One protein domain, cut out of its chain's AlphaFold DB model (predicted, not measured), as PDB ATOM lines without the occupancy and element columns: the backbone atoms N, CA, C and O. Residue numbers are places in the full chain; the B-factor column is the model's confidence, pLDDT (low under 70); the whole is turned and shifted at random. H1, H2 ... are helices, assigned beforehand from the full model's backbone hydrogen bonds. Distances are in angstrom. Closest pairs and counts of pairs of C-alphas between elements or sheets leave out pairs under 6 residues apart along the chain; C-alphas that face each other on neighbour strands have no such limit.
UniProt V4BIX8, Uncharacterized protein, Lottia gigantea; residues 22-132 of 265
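What this domain is: This is residues 22 to 132 of the 265 residues of an uncharacterized protein of Lottia gigantea (UniProt V4BIX8). Two long helices, H5 and H6, make an open V, its corner at the link of residues 101 to 105, and H1 reaches into the gap with its first residues between them. The shorter helices H2, H3 and H4 gather round the first part of H5, away from H6. The three longer helices form a loose bundle, H1, H5 and H6, that runs up and down, each helix against the one before it in the chain. The printed part has 111 residues with six named helices, H1 to H6 in that order, and no named strand; the class is all helix. The whole is loose, with a radius of gyration of the C-alphas of 16.8 A, and flat, spanning 49 by 41 by 21 A.

Where its parts are: H1, residues 22 to 38, begins with C-alpha 22 at (222.522, -4.022, -28.938) and is 24.1 A long from first to last C-alpha. H2 is residues 46 to 57, H3 residues 59 to 67 and H4 residues 73 to 76. H5, residues 79 to 100, is 31.1 A long and begins with C-alpha 79 at (211.964, -8.474, -42.843). H6, residues 106 to 131, is the longest at 36.9 A and ends with C-alpha 131 at (238.331, -3.769, -41.373).

How they stand to each other: H1 touches H5 with residues 22 to 29 alone, at a shallow tilt of 17 degrees, opposite ways; the closest C-alphas, of Ala 22 and Leu 90, are 6.3 A apart. H1 touches H6 with residues 22 to 23 alone, at a shallow tilt of 30 degrees, the same way; the closest C-alphas, of Val 23 and Asn 120, are 6.0 A apart. H1 only just touches H2, with 3 pairs of C-alphas within 8 A, the closest Val 32 and Ile 53 at 6.7 A. H2 touches H5, the C-alphas of Val 50 and Thr 79 being closest at 5.6 A. H2 and H3 are close but not clearly touching, the closest C-alphas, of Leu 54 and Leu 62, 6.1 A apart. H3 and H5 are near each other. H4 and H5 only just touch, and only at the corner, with 3 pairs of C-alphas within 8 A, the closest Asp 75 and Lys 81 at 6.1 A. H5 and H6 are close but not clearly touching, at a steep tilt of 39 degrees, opposite ways; the closest C-alphas, of Leu 98 and Ala 109, are 6.7 A apart. H6 is apart from H2, H3 and H4. Every O i to N i+4 pair is within hydrogen-bond range in H2 and H6; the counts are 12 of 13 in H1, 3 of 5 in H3 and 16 of 18 in H5, and H4 is too short for such a pair.

The domain as a whole: The two C-alphas farthest apart, of Glu 43 and Asn 103, are 50.7 A apart. The printed part has no cut and no long link. The mean pLDDT of the printed part is 84.7; residue 94 and residues 129 to 132 are under 70.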
ATOM      1  N   ALA A  22     222.632  -4.767 -27.676       78.50
ATOM      2  CA  ALA A  22     222.522  -4.022 -28.938       78.50
ATOM      3  C   ALA A  22     223.721  -4.251 -29.875       78.50
ATOM      4  O   ALA A  22     223.551  -4.309 -31.096       78.50
ATOM      5  N   VAL A  23     224.925  -4.443 -29.327       80.19
ATOM      6  CA  VAL A  23     226.102  -4.883 -30.093       80.19
ATOM      7  C   VAL A  23     225.901  -6.298 -30.625       80.19
ATOM      8  O   VAL A  23     226.138  -6.533 -31.813       80.19
ATOM      9  N   ASN A  24     225.446  -7.228 -29.778       86.06
ATOM     10  CA  ASN A  24     225.158  -8.606 -30.175       86.06
ATOM     11  C   ASN A  24     224.145  -8.622 -31.329       86.06
ATOM     12  O   ASN A  24     224.416  -9.235 -32.361       86.06
ATOM     13  N   HIS A  25     223.057  -7.851 -31.219       87.88
ATOM     14  CA  HIS A  25     222.062  -7.671 -32.275       87.88
ATOM     15  C   HIS A  25     222.666  -7.106 -33.569       87.88
ATOM     16  O   HIS A  25     222.521  -7.712 -34.629       87.88
ATOM     17  N   LYS A  26     223.417  -5.998 -33.511       89.19
ATOM     18  CA  LYS A  26     224.023  -5.349 -34.698       89.19
ATOM     19  C   LYS A  26     225.131  -6.176 -35.357       89.19
ATOM     20  O   LYS A  26     225.426  -6.004 -36.545       89.19
ATOM     21  N   LYS A  27     225.752  -7.086 -34.608       90.38
ATOM     22  CA  LYS A  27     226.682  -8.094 -35.127       90.38
ATOM     23  C   LYS A  27     225.922  -9.238 -35.801       90.38
ATOM     24  O   LYS A  27     226.203  -9.524 -36.962       90.38
ATOM     25  N   TRP A  28     224.946  -9.820 -35.105       93.94
ATOM     26  CA  TRP A  28     224.107 -10.927 -35.570       93.94
ATOM     27  C   TRP A  28     223.311 -10.564 -36.829       93.94
ATOM     28  O   TRP A  28     223.460 -11.235 -37.845       93.94
ATOM     29  N   LYS A  29     222.582  -9.441 -36.823       93.62
ATOM     30  CA  LYS A  29     221.837  -8.908 -37.975       93.62
ATOM     31  C   LYS A  29     222.717  -8.830 -39.223       93.62
ATOM     32  O   LYS A  29     222.341  -9.347 -40.269       93.62
ATOM     33  N   ARG A  30     223.950  -8.316 -39.102       94.00
ATOM     34  CA  ARG A  30     224.895  -8.272 -40.232       94.00
ATOM     35  C   ARG A  30     225.391  -9.658 -40.673       94.00
ATOM     36  O   ARG A  30     225.690  -9.841 -41.848       94.00
ATOM     37  N   GLN A  31     225.498 -10.631 -39.767       93.50
ATOM     38  CA  GLN A  31     225.818 -12.017 -40.134       93.50
ATOM     39  C   GLN A  31     224.650 -12.679 -40.879       93.50
ATOM     40  O   GLN A  31     224.889 -13.375 -41.863       93.50
ATOM     41  N   VAL A  32     223.407 -12.409 -40.469       93.69
ATOM     42  CA  VAL A  32     222.189 -12.871 -41.151       93.69
ATOM     43  C   VAL A  32     222.041 -12.218 -42.527       93.69
ATOM     44  O   VAL A  32     221.858 -12.938 -43.498       93.69
ATOM     45  N   GLU A  33     222.219 -10.899 -42.659       93.25
ATOM     46  CA  GLU A  33     222.248 -10.198 -43.958       93.25
ATOM     47  C   GLU A  33     223.243 -10.843 -44.938       93.25
ATOM     48  O   GLU A  33     222.901 -11.137 -46.082       93.25
ATOM     49  N   VAL A  34     224.481 -11.092 -44.488       93.75
ATOM     50  CA  VAL A  34     225.529 -11.712 -45.316       93.75
ATOM     51  C   VAL A  34     225.175 -13.154 -45.682       93.75
ATOM     52  O   VAL A  34     225.391 -13.551 -46.823       93.75
ATOM     53  N   TYR A  35     224.594 -13.921 -44.758       92.81
ATOM     54  CA  TYR A  35     224.114 -15.276 -45.032       92.81
ATOM     55  C   TYR A  35     222.956 -15.283 -46.046       92.81
ATOM     56  O   TYR A  35     223.001 -16.056 -46.999       92.81
ATOM     57  N   LEU A  36     221.963 -14.397 -45.897       91.44
ATOM     58  CA  LEU A  36     220.813 -14.283 -46.802       91.44
ATOM     59  C   LEU A  36     221.240 -13.928 -48.232       91.44
ATOM     60  O   LEU A  36     220.757 -14.556 -49.174       91.44
ATOM     61  N   MET A  37     222.162 -12.969 -48.389       90.81
ATOM     62  CA  MET A  37     222.745 -12.624 -49.693       90.81
ATOM     63  C   MET A  37     223.539 -13.796 -50.285       90.81
ATOM     64  O   MET A  37     223.416 -14.079 -51.471       90.81
ATOM     65  N   ALA A  38     224.336 -14.497 -49.471       88.44
ATOM     66  CA  ALA A  38     225.166 -15.602 -49.946       88.44
ATOM     67  C   ALA A  38     224.337 -16.812 -50.419       88.44
ATOM     68  O   ALA A  38     224.632 -17.374 -51.469       88.44
ATOM     69  N   CYS A  39     223.279 -17.189 -49.692       86.69
ATOM     70  CA  CYS A  39     222.419 -18.330 -50.041       86.69
ATOM     71  C   CYS A  39     221.256 -17.998 -50.998       86.69
ATOM     72  O   CYS A  39     220.309 -18.786 -51.106       86.69
ATOM     73  N   GLY A  40     221.280 -16.825 -51.649       86.06
ATOM     74  CA  GLY A  40     220.222 -16.365 -52.558       86.06
ATOM     75  C   GLY A  40     218.848 -16.204 -51.894       86.06
ATOM     76  O   GLY A  40     217.827 -16.114 -52.570       86.06
ATOM     77  N   ALA A  41     218.770 -16.190 -50.560       85.62
ATOM     78  CA  ALA A  41     217.497 -16.074 -49.857       85.62
ATOM     79  C   ALA A  41     216.846 -14.697 -50.042       85.62
ATOM     80  O   ALA A  41     215.629 -14.597 -49.942       85.62
ATOM     81  N   THR A  42     217.626 -13.671 -50.391       84.88
ATOM     82  CA  THR A  42     217.138 -12.342 -50.791       84.88
ATOM     83  C   THR A  42     216.200 -12.351 -52.004       84.88
ATOM     84  O   THR A  42     215.448 -11.398 -52.175       84.88
ATOM     85  N   GLU A  43     216.214 -13.407 -52.825       89.25
ATOM     86  CA  GLU A  43     215.315 -13.581 -53.981       89.25
ATOM     87  C   GLU A  43     214.007 -14.316 -53.622       89.25
ATOM     88  O   GLU A  43     213.073 -14.366 -54.419       89.25
ATOM     89  N   LYS A  44     213.923 -14.902 -52.420       90.31
ATOM     90  CA  LYS A  44     212.748 -15.652 -51.940       90.31
ATOM     91  C   LYS A  44     211.693 -14.693 -51.382       90.31
ATOM     92  O   LYS A  44     212.003 -13.545 -51.065       90.31
ATOM     93  N   SER A  45     210.455 -15.167 -51.211       92.25
ATOM     94  CA  SER A  45     209.379 -14.357 -50.617       92.25
ATOM     95  C   SER A  45     209.777 -13.807 -49.240       92.25
ATOM     96  O   SER A  45     210.500 -14.467 -48.492       92.25
ATOM     97  N   ALA A  46     209.299 -12.607 -48.892       90.81
ATOM     98  CA  ALA A  46     209.646 -11.947 -47.628       90.81
ATOM     99  C   ALA A  46     209.311 -12.816 -46.398       90.81
ATOM    100  O   ALA A  46     210.110 -12.905 -45.472       90.81
ATOM    101  N   ASP A  47     208.207 -13.559 -46.466       92.31
ATOM    102  CA  ASP A  47     207.794 -14.575 -45.492       92.31
ATOM    103  C   ASP A  47     208.844 -15.700 -45.324       92.31
ATOM    104  O   ASP A  47     209.294 -16.002 -44.218       92.31
ATOM    105  N   THR A  48     209.371 -16.231 -46.437       93.44
ATOM    106  CA  THR A  48     210.488 -17.198 -46.415       93.44
ATOM    107  C   THR A  48     211.758 -16.581 -45.820       93.44
ATOM    108  O   THR A  48     212.503 -17.255 -45.108       93.44
ATOM    109  N   GLN A  49     212.026 -15.300 -46.091       93.56
ATOM    110  CA  GLN A  49     213.164 -14.593 -45.500       93.56
ATOM    111  C   GLN A  49     212.993 -14.422 -43.984       93.56
ATOM    112  O   GLN A  49     213.938 -14.697 -43.248       93.56
ATOM    113  N   VAL A  50     211.799 -14.051 -43.504       93.88
ATOM    114  CA  VAL A  50     211.453 -13.986 -42.072       93.88
ATOM    115  C   VAL A  50     211.662 -15.340 -41.395       93.88
ATOM    116  O   VAL A  50     212.378 -15.406 -40.396       93.88
ATOM    117  N   ALA A  51     211.147 -16.431 -41.969       93.19
ATOM    118  CA  ALA A  51     211.342 -17.779 -41.432       93.19
ATOM    119  C   ALA A  51     212.834 -18.159 -41.321       93.19
ATOM    120  O   ALA A  51     213.271 -18.701 -40.303       93.19
ATOM    121  N   ILE A  52     213.651 -17.812 -42.326       92.88
ATOM    122  CA  ILE A  52     215.107 -18.029 -42.287       92.88
ATOM    123  C   ILE A  52     215.775 -17.162 -41.206       92.88
ATOM    124  O   ILE A  52     216.651 -17.662 -40.496       92.88
ATOM    125  N   ILE A  53     215.374 -15.895 -41.042       93.94
ATOM    126  CA  ILE A  53     215.907 -14.990 -40.007       93.94
ATOM    127  C   ILE A  53     215.614 -15.539 -38.605       93.94
ATOM    128  O   ILE A  53     216.533 -15.623 -37.793       93.94
ATOM    129  N   LEU A  54     214.375 -15.965 -38.334       93.88
ATOM    130  CA  LEU A  54     213.963 -16.531 -37.042       93.88
ATOM    131  C   LEU A  54     214.711 -17.836 -36.729       93.88
ATOM    132  O   LEU A  54     215.255 -17.990 -35.634       93.88
ATOM    133  N   ASN A  55     214.857 -18.728 -37.714       92.50
ATOM    134  CA  ASN A  55     215.673 -19.938 -37.577       92.50
ATOM    135  C   ASN A  55     217.157 -19.621 -37.281       92.50
ATOM    136  O   ASN A  55     217.803 -20.330 -36.515       92.50
ATOM    137  N   CYS A  56     217.702 -18.533 -37.840       92.69
ATOM    138  CA  CYS A  56     219.058 -18.057 -37.527       92.69
ATOM    139  C   CYS A  56     219.159 -17.306 -36.184       92.69
ATOM    140  O   CYS A  56     220.269 -17.036 -35.721       92.69
ATOM    141  N   ALA A  57     218.036 -16.931 -35.569       90.88
ATOM    142  CA  ALA A  57     218.002 -16.256 -34.274       90.88
ATOM    143  C   ALA A  57     218.043 -17.262 -33.114       90.88
ATOM    144  O   ALA A  57     218.811 -17.075 -32.167       90.88
ATOM    145  N   GLY A  58     217.276 -18.350 -33.241       91.38
ATOM    146  CA  GLY A  58     217.067 -19.377 -32.219       91.38
ATOM    147  C   GLY A  58     215.711 -19.235 -31.515       91.38
ATOM    148  O   GLY A  58     215.123 -18.157 -31.506       91.38
ATOM    149  N   GLY A  59     215.223 -20.328 -30.912       88.44
ATOM    150  CA  GLY A  59     213.850 -20.431 -30.380       88.44
ATOM    151  C   GLY A  59     213.437 -19.298 -29.435       88.44
ATOM    152  O   GLY A  59     212.370 -18.731 -29.608       88.44
ATOM    153  N   HIS A  60     214.343 -18.857 -28.560       84.44
ATOM    154  CA  HIS A  60     214.099 -17.752 -27.625       84.44
ATOM    155  C   HIS A  60     213.739 -16.404 -28.293       84.44
ATOM    156  O   HIS A  60     213.159 -15.541 -27.643       84.44
ATOM    157  N   ILE A  61     214.083 -16.191 -29.572       88.38
ATOM    158  CA  ILE A  61     213.628 -15.032 -30.364       88.38
ATOM    159  C   ILE A  61     212.282 -15.300 -31.039       88.38
ATOM    160  O   ILE A  61     211.519 -14.362 -31.246       88.38
ATOM    161  N   LEU A  62     211.972 -16.556 -31.358       90.06
ATOM    162  CA  LEU A  62     210.671 -16.962 -31.884       90.06
ATOM    163  C   LEU A  62     209.584 -16.764 -30.808       90.06
ATOM    164  O   LEU A  62     208.571 -16.127 -31.084       90.06
ATOM    165  N   ASP A  63     209.879 -17.137 -29.557       87.31
ATOM    166  CA  ASP A  63     209.024 -16.868 -28.390       87.31
ATOM    167  C   ASP A  63     208.718 -15.365 -28.221       87.31
ATOM    168  O   ASP A  63     207.596 -14.983 -27.893       87.31
ATOM    169  N   ILE A  64     209.713 -14.499 -28.456       88.00
ATOM    170  CA  ILE A  64     209.584 -13.030 -28.405       88.00
ATOM    171  C   ILE A  64     208.797 -12.496 -29.617       88.00
ATOM    172  O   ILE A  64     207.982 -11.586 -29.482       88.00
ATOM    173  N   PHE A  65     209.018 -13.066 -30.802       89.88
ATOM    174  CA  PHE A  65     208.373 -12.680 -32.059       89.88
ATOM    175  C   PHE A  65     206.862 -12.950 -32.063       89.88
ATOM    176  O   PHE A  65     206.103 -12.131 -32.587       89.88
ATOM    177  N   ASP A  66     206.411 -14.039 -31.440       89.50
ATOM    178  CA  ASP A  66     204.981 -14.330 -31.281       89.50
ATOM    179  C   ASP A  66     204.308 -13.505 -30.165       89.50
ATOM    180  O   ASP A  66     203.087 -13.360 -30.168       89.50
ATOM    181  N   GLN A  67     205.081 -12.876 -29.270       87.06
ATOM    182  CA  GLN A  67     204.580 -11.877 -28.310       87.06
ATOM    183  C   GLN A  67     204.452 -10.466 -28.915       87.06
ATOM    184  O   GLN A  67     203.767  -9.607 -28.347       87.06
ATOM    185  N   PHE A  68     205.102 -10.188 -30.053       88.44
ATOM    186  CA  PHE A  68     205.061  -8.866 -30.676       88.44
ATOM    187  C   PHE A  68     203.648  -8.482 -31.128       88.44
ATOM    188  O   PHE A  68     202.950  -9.238 -31.798       88.44
ATOM    189  N   GLN A  69     203.258  -7.251 -30.793       84.69
ATOM    190  CA  GLN A  69     202.072  -6.608 -31.348       84.69
ATOM    191  C   GLN A  69     202.424  -6.013 -32.718       84.69
ATOM    192  O   GLN A  69     203.399  -5.262 -32.841       84.69
ATOM    193  N   TRP A  70     201.636  -6.363 -33.734       87.94
ATOM    194  CA  TRP A  70     201.841  -5.975 -35.132       87.94
ATOM    195  C   TRP A  70     200.741  -5.014 -35.585       87.94
ATOM    196  O   TRP A  70     199.571  -5.236 -35.287       87.94
ATOM    197  N   ASP A  71     201.113  -3.975 -36.336       86.50
ATOM    198  CA  ASP A  71     200.161  -2.977 -36.849       86.50
ATOM    199  C   ASP A  71     199.223  -3.579 -37.923       86.50
ATOM    200  O   ASP A  71     198.082  -3.146 -38.079       86.50
ATOM    201  N   ALA A  72     199.711  -4.589 -38.654       90.19
ATOM    202  CA  ALA A  72     198.981  -5.404 -39.624       90.19
ATOM    203  C   ALA A  72     199.647  -6.788 -39.771       90.19
ATOM    204  O   ALA A  72     200.857  -6.917 -39.581       90.19
ATOM    205  N   GLU A  73     198.901  -7.823 -40.179       86.00
ATOM    206  CA  GLU A  73     199.457  -9.182 -40.343       86.00
ATOM    207  C   GLU A  73     200.570  -9.267 -41.403       86.00
ATOM    208  O   GLU A  73     201.516 -10.038 -41.253       86.00
ATOM    209  N   GLU A  74     200.512  -8.439 -42.451       87.88
ATOM    210  CA  GLU A  74     201.556  -8.396 -43.485       87.88
ATOM    211  C   GLU A  74     202.900  -7.854 -42.964       87.88
ATOM    212  O   GLU A  74     203.953  -8.198 -43.503       87.88
ATOM    213  N   ASP A  75     202.911  -7.087 -41.864       90.00
ATOM    214  CA  ASP A  75     204.166  -6.673 -41.226       90.00
ATOM    215  C   ASP A  75     204.889  -7.844 -40.546       90.00
ATOM    216  O   ASP A  75     206.119  -7.826 -40.473       90.00
ATOM    217  N   LYS A  76     204.169  -8.896 -40.120       88.75
ATOM    218  CA  LYS A  76     204.781 -10.110 -39.550       88.75
ATOM    219  C   LYS A  76     205.652 -10.847 -40.581       88.75
ATOM    220  O   LYS A  76     206.634 -11.484 -40.207       88.75
ATOM    221  N   LYS A  77     205.345 -10.697 -41.877       91.19
ATOM    222  CA  LYS A  77     206.102 -11.247 -43.022       91.19
ATOM    223  C   LYS A  77     207.184 -10.288 -43.547       91.19
ATOM    224  O   LYS A  77     207.914 -10.628 -44.477       91.19
ATOM    225  N   ASN A  78     207.295  -9.079 -42.991       92.00
ATOM    226  CA  ASN A  78     208.187  -8.030 -43.481       92.00
ATOM    227  C   ASN A  78     209.524  -8.036 -42.717       92.00
ATOM    228  O   ASN A  78     209.602  -7.689 -41.537       92.00
ATOM    229  N   THR A  79     210.609  -8.374 -43.416       90.62
ATOM    230  CA  THR A  79     211.964  -8.474 -42.843       90.62
ATOM    231  C   THR A  79     212.470  -7.167 -42.225       90.62
ATOM    232  O   THR A  79     213.199  -7.200 -41.232       90.62
ATOM    233  N   VAL A  80     212.066  -6.009 -42.757       91.75
ATOM    234  CA  VAL A  80     212.452  -4.692 -42.225       91.75
ATOM    235  C   VAL A  80     211.737  -4.423 -40.901       91.75
ATOM    236  O   VAL A  80     212.389  -4.055 -39.922       91.75
ATOM    237  N   LYS A  81     210.421  -4.677 -40.843       93.19
ATOM    238  CA  LYS A  81     209.607  -4.548 -39.622       93.19
ATOM    239  C   LYS A  81     210.056  -5.524 -38.534       93.19
ATOM    240  O   LYS A  81     210.190  -5.107 -37.386       93.19
ATOM    241  N   LEU A  82     210.394  -6.767 -38.892       92.75
ATOM    242  CA  LEU A  82     211.001  -7.744 -37.980       92.75
ATOM    243  C   LEU A  82     212.273  -7.192 -37.323       92.75
ATOM    244  O   LEU A  82     212.362  -7.142 -36.097       92.75
ATOM    245  N   PHE A  83     213.248  -6.726 -38.112       91.75
ATOM    246  CA  PHE A  83     214.477  -6.160 -37.548       91.75
ATOM    247  C   PHE A  83     214.241  -4.860 -36.764       91.75
ATOM    248  O   PHE A  83     215.015  -4.573 -35.852       91.75
ATOM    249  N   GLN A  84     213.206  -4.081 -37.091       91.56
ATOM    250  CA  GLN A  84     212.825  -2.882 -36.343       91.56
ATOM    251  C   GLN A  84     212.232  -3.234 -34.972       91.56
ATOM    252  O   GLN A  84     212.709  -2.708 -33.969       91.56
ATOM    253  N   LYS A  85     211.258  -4.155 -34.905       90.69
ATOM    254  CA  LYS A  85     210.654  -4.625 -33.644       90.69
ATOM    255  C   LYS A  85     211.671  -5.334 -32.746       90.69
ATOM    256  O   LYS A  85     211.676  -5.123 -31.536       90.69
ATOM    257  N   LEU A  86     212.598  -6.090 -33.340       89.44
ATOM    258  CA  LEU A  86     213.754  -6.633 -32.625       89.44
ATOM    259  C   LEU A  86     214.656  -5.522 -32.066       89.44
ATOM    260  O   LEU A  86     214.991  -5.565 -30.888       89.44
ATOM    261  N   GLU A  87     215.035  -4.507 -32.852       88.06
ATOM    262  CA  GLU A  87     215.889  -3.420 -32.344       88.06
ATOM    263  C   GLU A  87     215.194  -2.575 -31.259       88.06
ATOM    264  O   GLU A  87     215.849  -2.173 -30.298       88.06
ATOM    265  N   GLU A  88     213.876  -2.377 -31.361       86.69
ATOM    266  CA  GLU A  88     213.022  -1.735 -30.352       86.69
ATOM    267  C   GLU A  88     213.038  -2.519 -29.027       86.69
ATOM    268  O   GLU A  88     213.492  -1.994 -28.007       86.69
ATOM    269  N   TYR A  89     212.660  -3.803 -29.048       84.75
ATOM    270  CA  TYR A  89     212.652  -4.685 -27.873       84.75
ATOM    271  C   TYR A  89     214.040  -4.806 -27.216       84.75
ATOM    272  O   TYR A  89     214.196  -4.665 -26.001       84.75
ATOM    273  N   LEU A  90     215.081  -5.013 -28.026       80.69
ATOM    274  CA  LEU A  90     216.455  -5.207 -27.557       80.69
ATOM    275  C   LEU A  90     217.095  -3.911 -27.032       80.69
ATOM    276  O   LEU A  90     218.032  -3.978 -26.238       80.69
ATOM    277  N   THR A  91     216.579  -2.741 -27.425       75.94
ATOM    278  CA  THR A  91     216.935  -1.448 -26.816       75.94
ATOM    279  C   THR A  91     216.146  -1.212 -25.526       75.94
ATOM    280  O   THR A  91     216.725  -0.756 -24.539       75.94
ATOM    281  N   GLY A  92     214.871  -1.616 -25.482       75.62
ATOM    282  CA  GLY A  92     214.048  -1.638 -24.268       75.62
ATOM    283  C   GLY A  92     214.685  -2.429 -23.120       75.62
ATOM    284  O   GLY A  92     214.564  -2.032 -21.964       75.62
ATOM    285  N   LYS A  93     215.485  -3.462 -23.415       70.25
ATOM    286  CA  LYS A  93     216.280  -4.173 -22.398       70.25
ATOM    287  C   LYS A  93     217.282  -3.308 -21.622       70.25
ATOM    288  O   LYS A  93     217.583  -3.647 -20.482       70.25
ATOM    289  N   LEU A  94     217.788  -2.193 -22.165       69.31
ATOM    290  CA  LEU A  94     218.603  -1.261 -21.368       69.31
ATOM    291  C   LEU A  94     217.747  -0.548 -20.312       69.31
ATOM    292  O   LEU A  94     218.186  -0.371 -19.177       69.31
ATOM    293  N   GLN A  95     216.516  -0.179 -20.669       72.94
ATOM    294  CA  GLN A  95     215.546   0.388 -19.735       72.94
ATOM    295  C   GLN A  95     215.108  -0.660 -18.699       72.94
ATOM    296  O   GLN A  95     215.067  -0.345 -17.517       72.94
ATOM    297  N   GLU A  96     214.878  -1.915 -19.100       74.75
ATOM    298  CA  GLU A  96     214.598  -3.034 -18.182       74.75
ATOM    299  C   GLU A  96     215.757  -3.277 -17.193       74.75
ATOM    300  O   GLU A  96     215.518  -3.495 -16.010       74.75
ATOM    301  N   LEU A  97     217.016  -3.193 -17.645       75.19
ATOM    302  CA  LEU A  97     218.199  -3.305 -16.780       75.19
ATOM    303  C   LEU A  97     218.318  -2.145 -15.783       75.19
ATOM    304  O   LEU A  97     218.658  -2.380 -14.629       75.19
ATOM    305  N   LEU A  98     218.013  -0.913 -16.200       78.75
ATOM    306  CA  LEU A  98     217.969   0.242 -15.296       78.75
ATOM    307  C   LEU A  98     216.816   0.122 -14.285       78.75
ATOM    308  O   LEU A  98     217.007   0.428 -13.114       78.75
ATOM    309  N   LEU A  99     215.644  -0.362 -14.710       80.50
ATOM    310  CA  LEU A  99     214.469  -0.559 -13.849       80.50
ATOM    311  C   LEU A  99     214.587  -1.770 -12.904       80.50
ATOM    312  O   LEU A  99     213.888  -1.807 -11.896       80.50
ATOM    313  N   ARG A 100     215.460  -2.745 -13.199       82.69
ATOM    314  CA  ARG A 100     215.782  -3.873 -12.302       82.69
ATOM    315  C   ARG A 100     216.691  -3.501 -11.129       82.69
ATOM    316  O   ARG A 100     216.761  -4.259 -10.168       82.69
ATOM    317  N   GLU A 101     217.425  -2.397 -11.213       84.75
ATOM    318  CA  GLU A 101     218.348  -1.976 -10.158       84.75
ATOM    319  C   GLU A 101     217.549  -1.371  -8.991       84.75
ATOM    320  O   GLU A 101     217.270  -0.175  -8.969       84.75
ATOM    321  N   GLU A 102     217.195  -2.202  -8.003       81.50
ATOM    322  CA  GLU A 102     216.347  -1.856  -6.841       81.50
ATOM    323  C   GLU A 102     216.755  -0.559  -6.118       81.50
ATOM    324  O   GLU A 102     215.933   0.112  -5.503       81.50
ATOM    325  N   ASN A 103     218.041  -0.209  -6.191       82.75
ATOM    326  CA  ASN A 103     218.632   0.969  -5.568       82.75
ATOM    327  C   ASN A 103     219.380   1.822  -6.613       82.75
ATOM    328  O   ASN A 103     220.588   2.055  -6.478       82.75
ATOM    329  N   LEU A 104     218.697   2.231  -7.691       85.69
ATOM    330  CA  LEU A 104     219.255   3.017  -8.803       85.69
ATOM    331  C   LEU A 104     219.553   4.480  -8.414       85.69
ATOM    332  O   LEU A 104     218.793   5.398  -8.713       85.69
ATOM    333  N   ASP A 105     220.715   4.716  -7.806       90.44
ATOM    334  CA  ASP A 105     221.295   6.061  -7.708       90.44
ATOM    335  C   ASP A 105     221.779   6.578  -9.084       90.44
ATOM    336  O   ASP A 105     222.182   5.803  -9.958       90.44
ATOM    337  N   LEU A 106     221.841   7.905  -9.252       87.62
ATOM    338  CA  LEU A 106     222.404   8.584 -10.423       87.62
ATOM    339  C   LEU A 106     223.820   8.084 -10.758       87.62
ATOM    340  O   LEU A 106     224.143   7.876 -11.929       87.62
ATOM    341  N   THR A 107     224.658   7.813  -9.752       85.00
ATOM    342  CA  THR A 107     226.005   7.255  -9.949       85.00
ATOM    343  C   THR A 107     225.954   5.848 -10.545       85.00
ATOM    344  O   THR A 107     226.821   5.499 -11.348       85.00
ATOM    345  N   LYS A 108     224.954   5.026 -10.187       82.69
ATOM    346  CA  LYS A 108     224.749   3.697 -10.784       82.69
ATOM    347  C   LYS A 108     224.203   3.807 -12.202       82.69
ATOM    348  O   LYS A 108     224.789   3.207 -13.097       82.69
ATOM    349  N   ALA A 109     223.174   4.623 -12.433       76.69
ATOM    350  CA  ALA A 109     222.619   4.857 -13.767       76.69
ATOM    351  C   ALA A 109     223.703   5.325 -14.755       76.69
ATOM    352  O   ALA A 109     223.874   4.746 -15.826       76.69
ATOM    353  N   VAL A 110     224.531   6.298 -14.351       84.19
ATOM    354  CA  VAL A 110     225.668   6.781 -15.149       84.19
ATOM    355  C   VAL A 110     226.730   5.693 -15.365       84.19
ATOM    356  O   VAL A 110     227.302   5.630 -16.452       84.19
ATOM    357  N   LYS A 111     226.993   4.808 -14.391       82.06
ATOM    358  CA  LYS A 111     227.891   3.651 -14.577       82.06
ATOM    359  C   LYS A 111     227.324   2.633 -15.573       82.06
ATOM    360  O   LYS A 111     228.065   2.212 -16.456       82.06
ATOM    361  N   ILE A 112     226.041   2.280 -15.468       82.81
ATOM    362  CA  ILE A 112     225.357   1.327 -16.359       82.81
ATOM    363  C   ILE A 112     225.362   1.859 -17.798       82.81
ATOM    364  O   ILE A 112     225.858   1.181 -18.701       82.81
ATOM    365  N   CYS A 113     224.923   3.105 -18.009       81.62
ATOM    366  CA  CYS A 113     224.936   3.741 -19.327       81.62
ATOM    367  C   CYS A 113     226.357   3.850 -19.898       81.62
ATOM    368  O   CYS A 113     226.586   3.425 -21.029       81.62
ATOM    369  N   ARG A 114     227.349   4.308 -19.116       79.62
ATOM    370  CA  ARG A 114     228.745   4.391 -19.588       79.62
ATOM    371  C   ARG A 114     229.360   3.026 -19.890       79.62
ATOM    372  O   ARG A 114     230.118   2.923 -20.848       79.62
ATOM    373  N   ALA A 115     229.056   1.979 -19.123       77.12
ATOM    374  CA  ALA A 115     229.528   0.623 -19.414       77.12
ATOM    375  C   ALA A 115     228.913   0.089 -20.720       77.12
ATOM    376  O   ALA A 115     229.612  -0.493 -21.554       77.12
ATOM    377  N   TYR A 116     227.624   0.359 -20.944       81.12
ATOM    378  CA  TYR A 116     226.926   0.034 -22.184       81.12
ATOM    379  C   TYR A 116     227.508   0.802 -23.385       81.12
ATOM    380  O   TYR A 116     227.838   0.199 -24.407       81.12
ATOM    381  N   GLU A 117     227.718   2.114 -23.264       78.69
ATOM    382  CA  GLU A 117     228.367   2.972 -24.269       78.69
ATOM    383  C   GLU A 117     229.809   2.544 -24.573       78.69
ATOM    384  O   GLU A 117     230.184   2.426 -25.739       78.69
ATOM    385  N   GLN A 118     230.618   2.255 -23.550       74.44
ATOM    386  CA  GLN A 118     231.992   1.777 -23.722       74.44
ATOM    387  C   GLN A 118     232.024   0.410 -24.407       74.44
ATOM    388  O   GLN A 118     232.833   0.203 -25.305       74.44
ATOM    389  N   SER A 119     231.105  -0.501 -24.077       78.31
ATOM    390  CA  SER A 119     230.989  -1.786 -24.772       78.31
ATOM    391  C   SER A 119     230.555  -1.621 -26.242       78.31
ATOM    392  O   SER A 119     231.153  -2.237 -27.127       78.31
ATOM    393  N   ASN A 120     229.608  -0.712 -26.531       75.06
ATOM    394  CA  ASN A 120     229.266  -0.301 -27.903       75.06
ATOM    395  C   ASN A 120     230.503   0.226 -28.657       75.06
ATOM    396  O   ASN A 120     230.768  -0.180 -29.792       75.06
ATOM    397  N   LYS A 121     231.280   1.103 -28.014       78.19
ATOM    398  CA  LYS A 121     232.482   1.723 -28.577       78.19
ATOM    399  C   LYS A 121     233.596   0.704 -28.840       78.19
ATOM    400  O   LYS A 121     234.074   0.629 -29.967       78.19
ATOM    401  N   HIS A 122     233.962  -0.120 -27.859       72.19
ATOM    402  CA  HIS A 122     235.060  -1.085 -27.989       72.19
ATOM    403  C   HIS A 122     234.809  -2.100 -29.113       72.19
ATOM    404  O   HIS A 122     235.739  -2.466 -29.830       72.19
ATOM    405  N   VAL A 123     233.558  -2.532 -29.328       72.88
ATOM    406  CA  VAL A 123     233.251  -3.448 -30.440       72.88
ATOM    407  C   VAL A 123     233.195  -2.728 -31.794       72.88
ATOM    408  O   VAL A 123     233.536  -3.344 -32.803       72.88
ATOM    409  N   LYS A 124     232.870  -1.426 -31.843       70.88
ATOM    410  CA  LYS A 124     233.044  -0.595 -33.050       70.88
ATOM    411  C   LYS A 124     234.526  -0.453 -33.417       70.88
ATOM    412  O   LYS A 124     234.893  -0.762 -34.547       70.88
ATOM    413  N   GLU A 125     235.372  -0.093 -32.455       78.81
ATOM    414  CA  GLU A 125     236.823   0.061 -32.636       78.81
ATOM    415  C   GLU A 125     237.482  -1.266 -33.056       78.81
ATOM    416  O   GLU A 125     238.243  -1.298 -34.023       78.81
ATOM    417  N   LEU A 126     237.099  -2.391 -32.435       73.94
ATOM    418  CA  LEU A 126     237.543  -3.726 -32.852       73.94
ATOM    419  C   LEU A 126     237.141  -4.045 -34.307       73.94
ATOM    420  O   LEU A 126     237.927  -4.634 -35.054       73.94
ATOM    421  N   ARG A 127     235.947  -3.619 -34.746       70.44
ATOM    422  CA  ARG A 127     235.475  -3.777 -36.136       70.44
ATOM    423  C   ARG A 127     236.302  -2.944 -37.119       70.44
ATOM    424  O   ARG A 127     236.602  -3.424 -38.207       70.44
ATOM    425  N   GLU A 128     236.694  -1.734 -36.731       72.31
ATOM    426  CA  GLU A 128     237.485  -0.800 -37.545       72.31
ATOM    427  C   GLU A 128     238.955  -1.240 -37.661       72.31
ATOM    428  O   GLU A 128     239.516  -1.237 -38.762       72.31
ATOM    429  N   THR A 129     239.553  -1.749 -36.577       67.69
ATOM    430  CA  THR A 129     240.897  -2.355 -36.616       67.69
ATOM    431  C   THR A 129     240.947  -3.635 -37.452       67.69
ATOM    432  O   THR A 129     241.930  -3.878 -38.149       67.69
ATOM    433  N   LEU A 130     239.881  -4.443 -37.450       59.91
ATOM    434  CA  LEU A 130     239.792  -5.628 -38.312       59.91
ATOM    435  C   LEU A 130     239.523  -5.246 -39.777       59.91
ATOM    436  O   LEU A 130     240.139  -5.813 -40.675       59.91
ATOM    437  N   GLY A 131     238.663  -4.251 -40.027       52.81
ATOM    438  CA  GLY A 131     238.331  -3.769 -41.373       52.81
ATOM    439  C   GLY A 131     239.499  -3.115 -42.119       52.81
ATOM    440  O   GLY A 131     239.555  -3.186 -43.343       52.81
ATOM    441  N   THR A 132     240.463  -2.540 -41.397       52.72
ATOM    442  CA  THR A 132     241.704  -1.974 -41.963       52.72
ATOM    443  C   THR A 132     242.838  -3.001 -42.123       52.72
ATOM    444  O   THR A 132     243.846  -2.712 -42.768       52.72
TER     445      THR A 132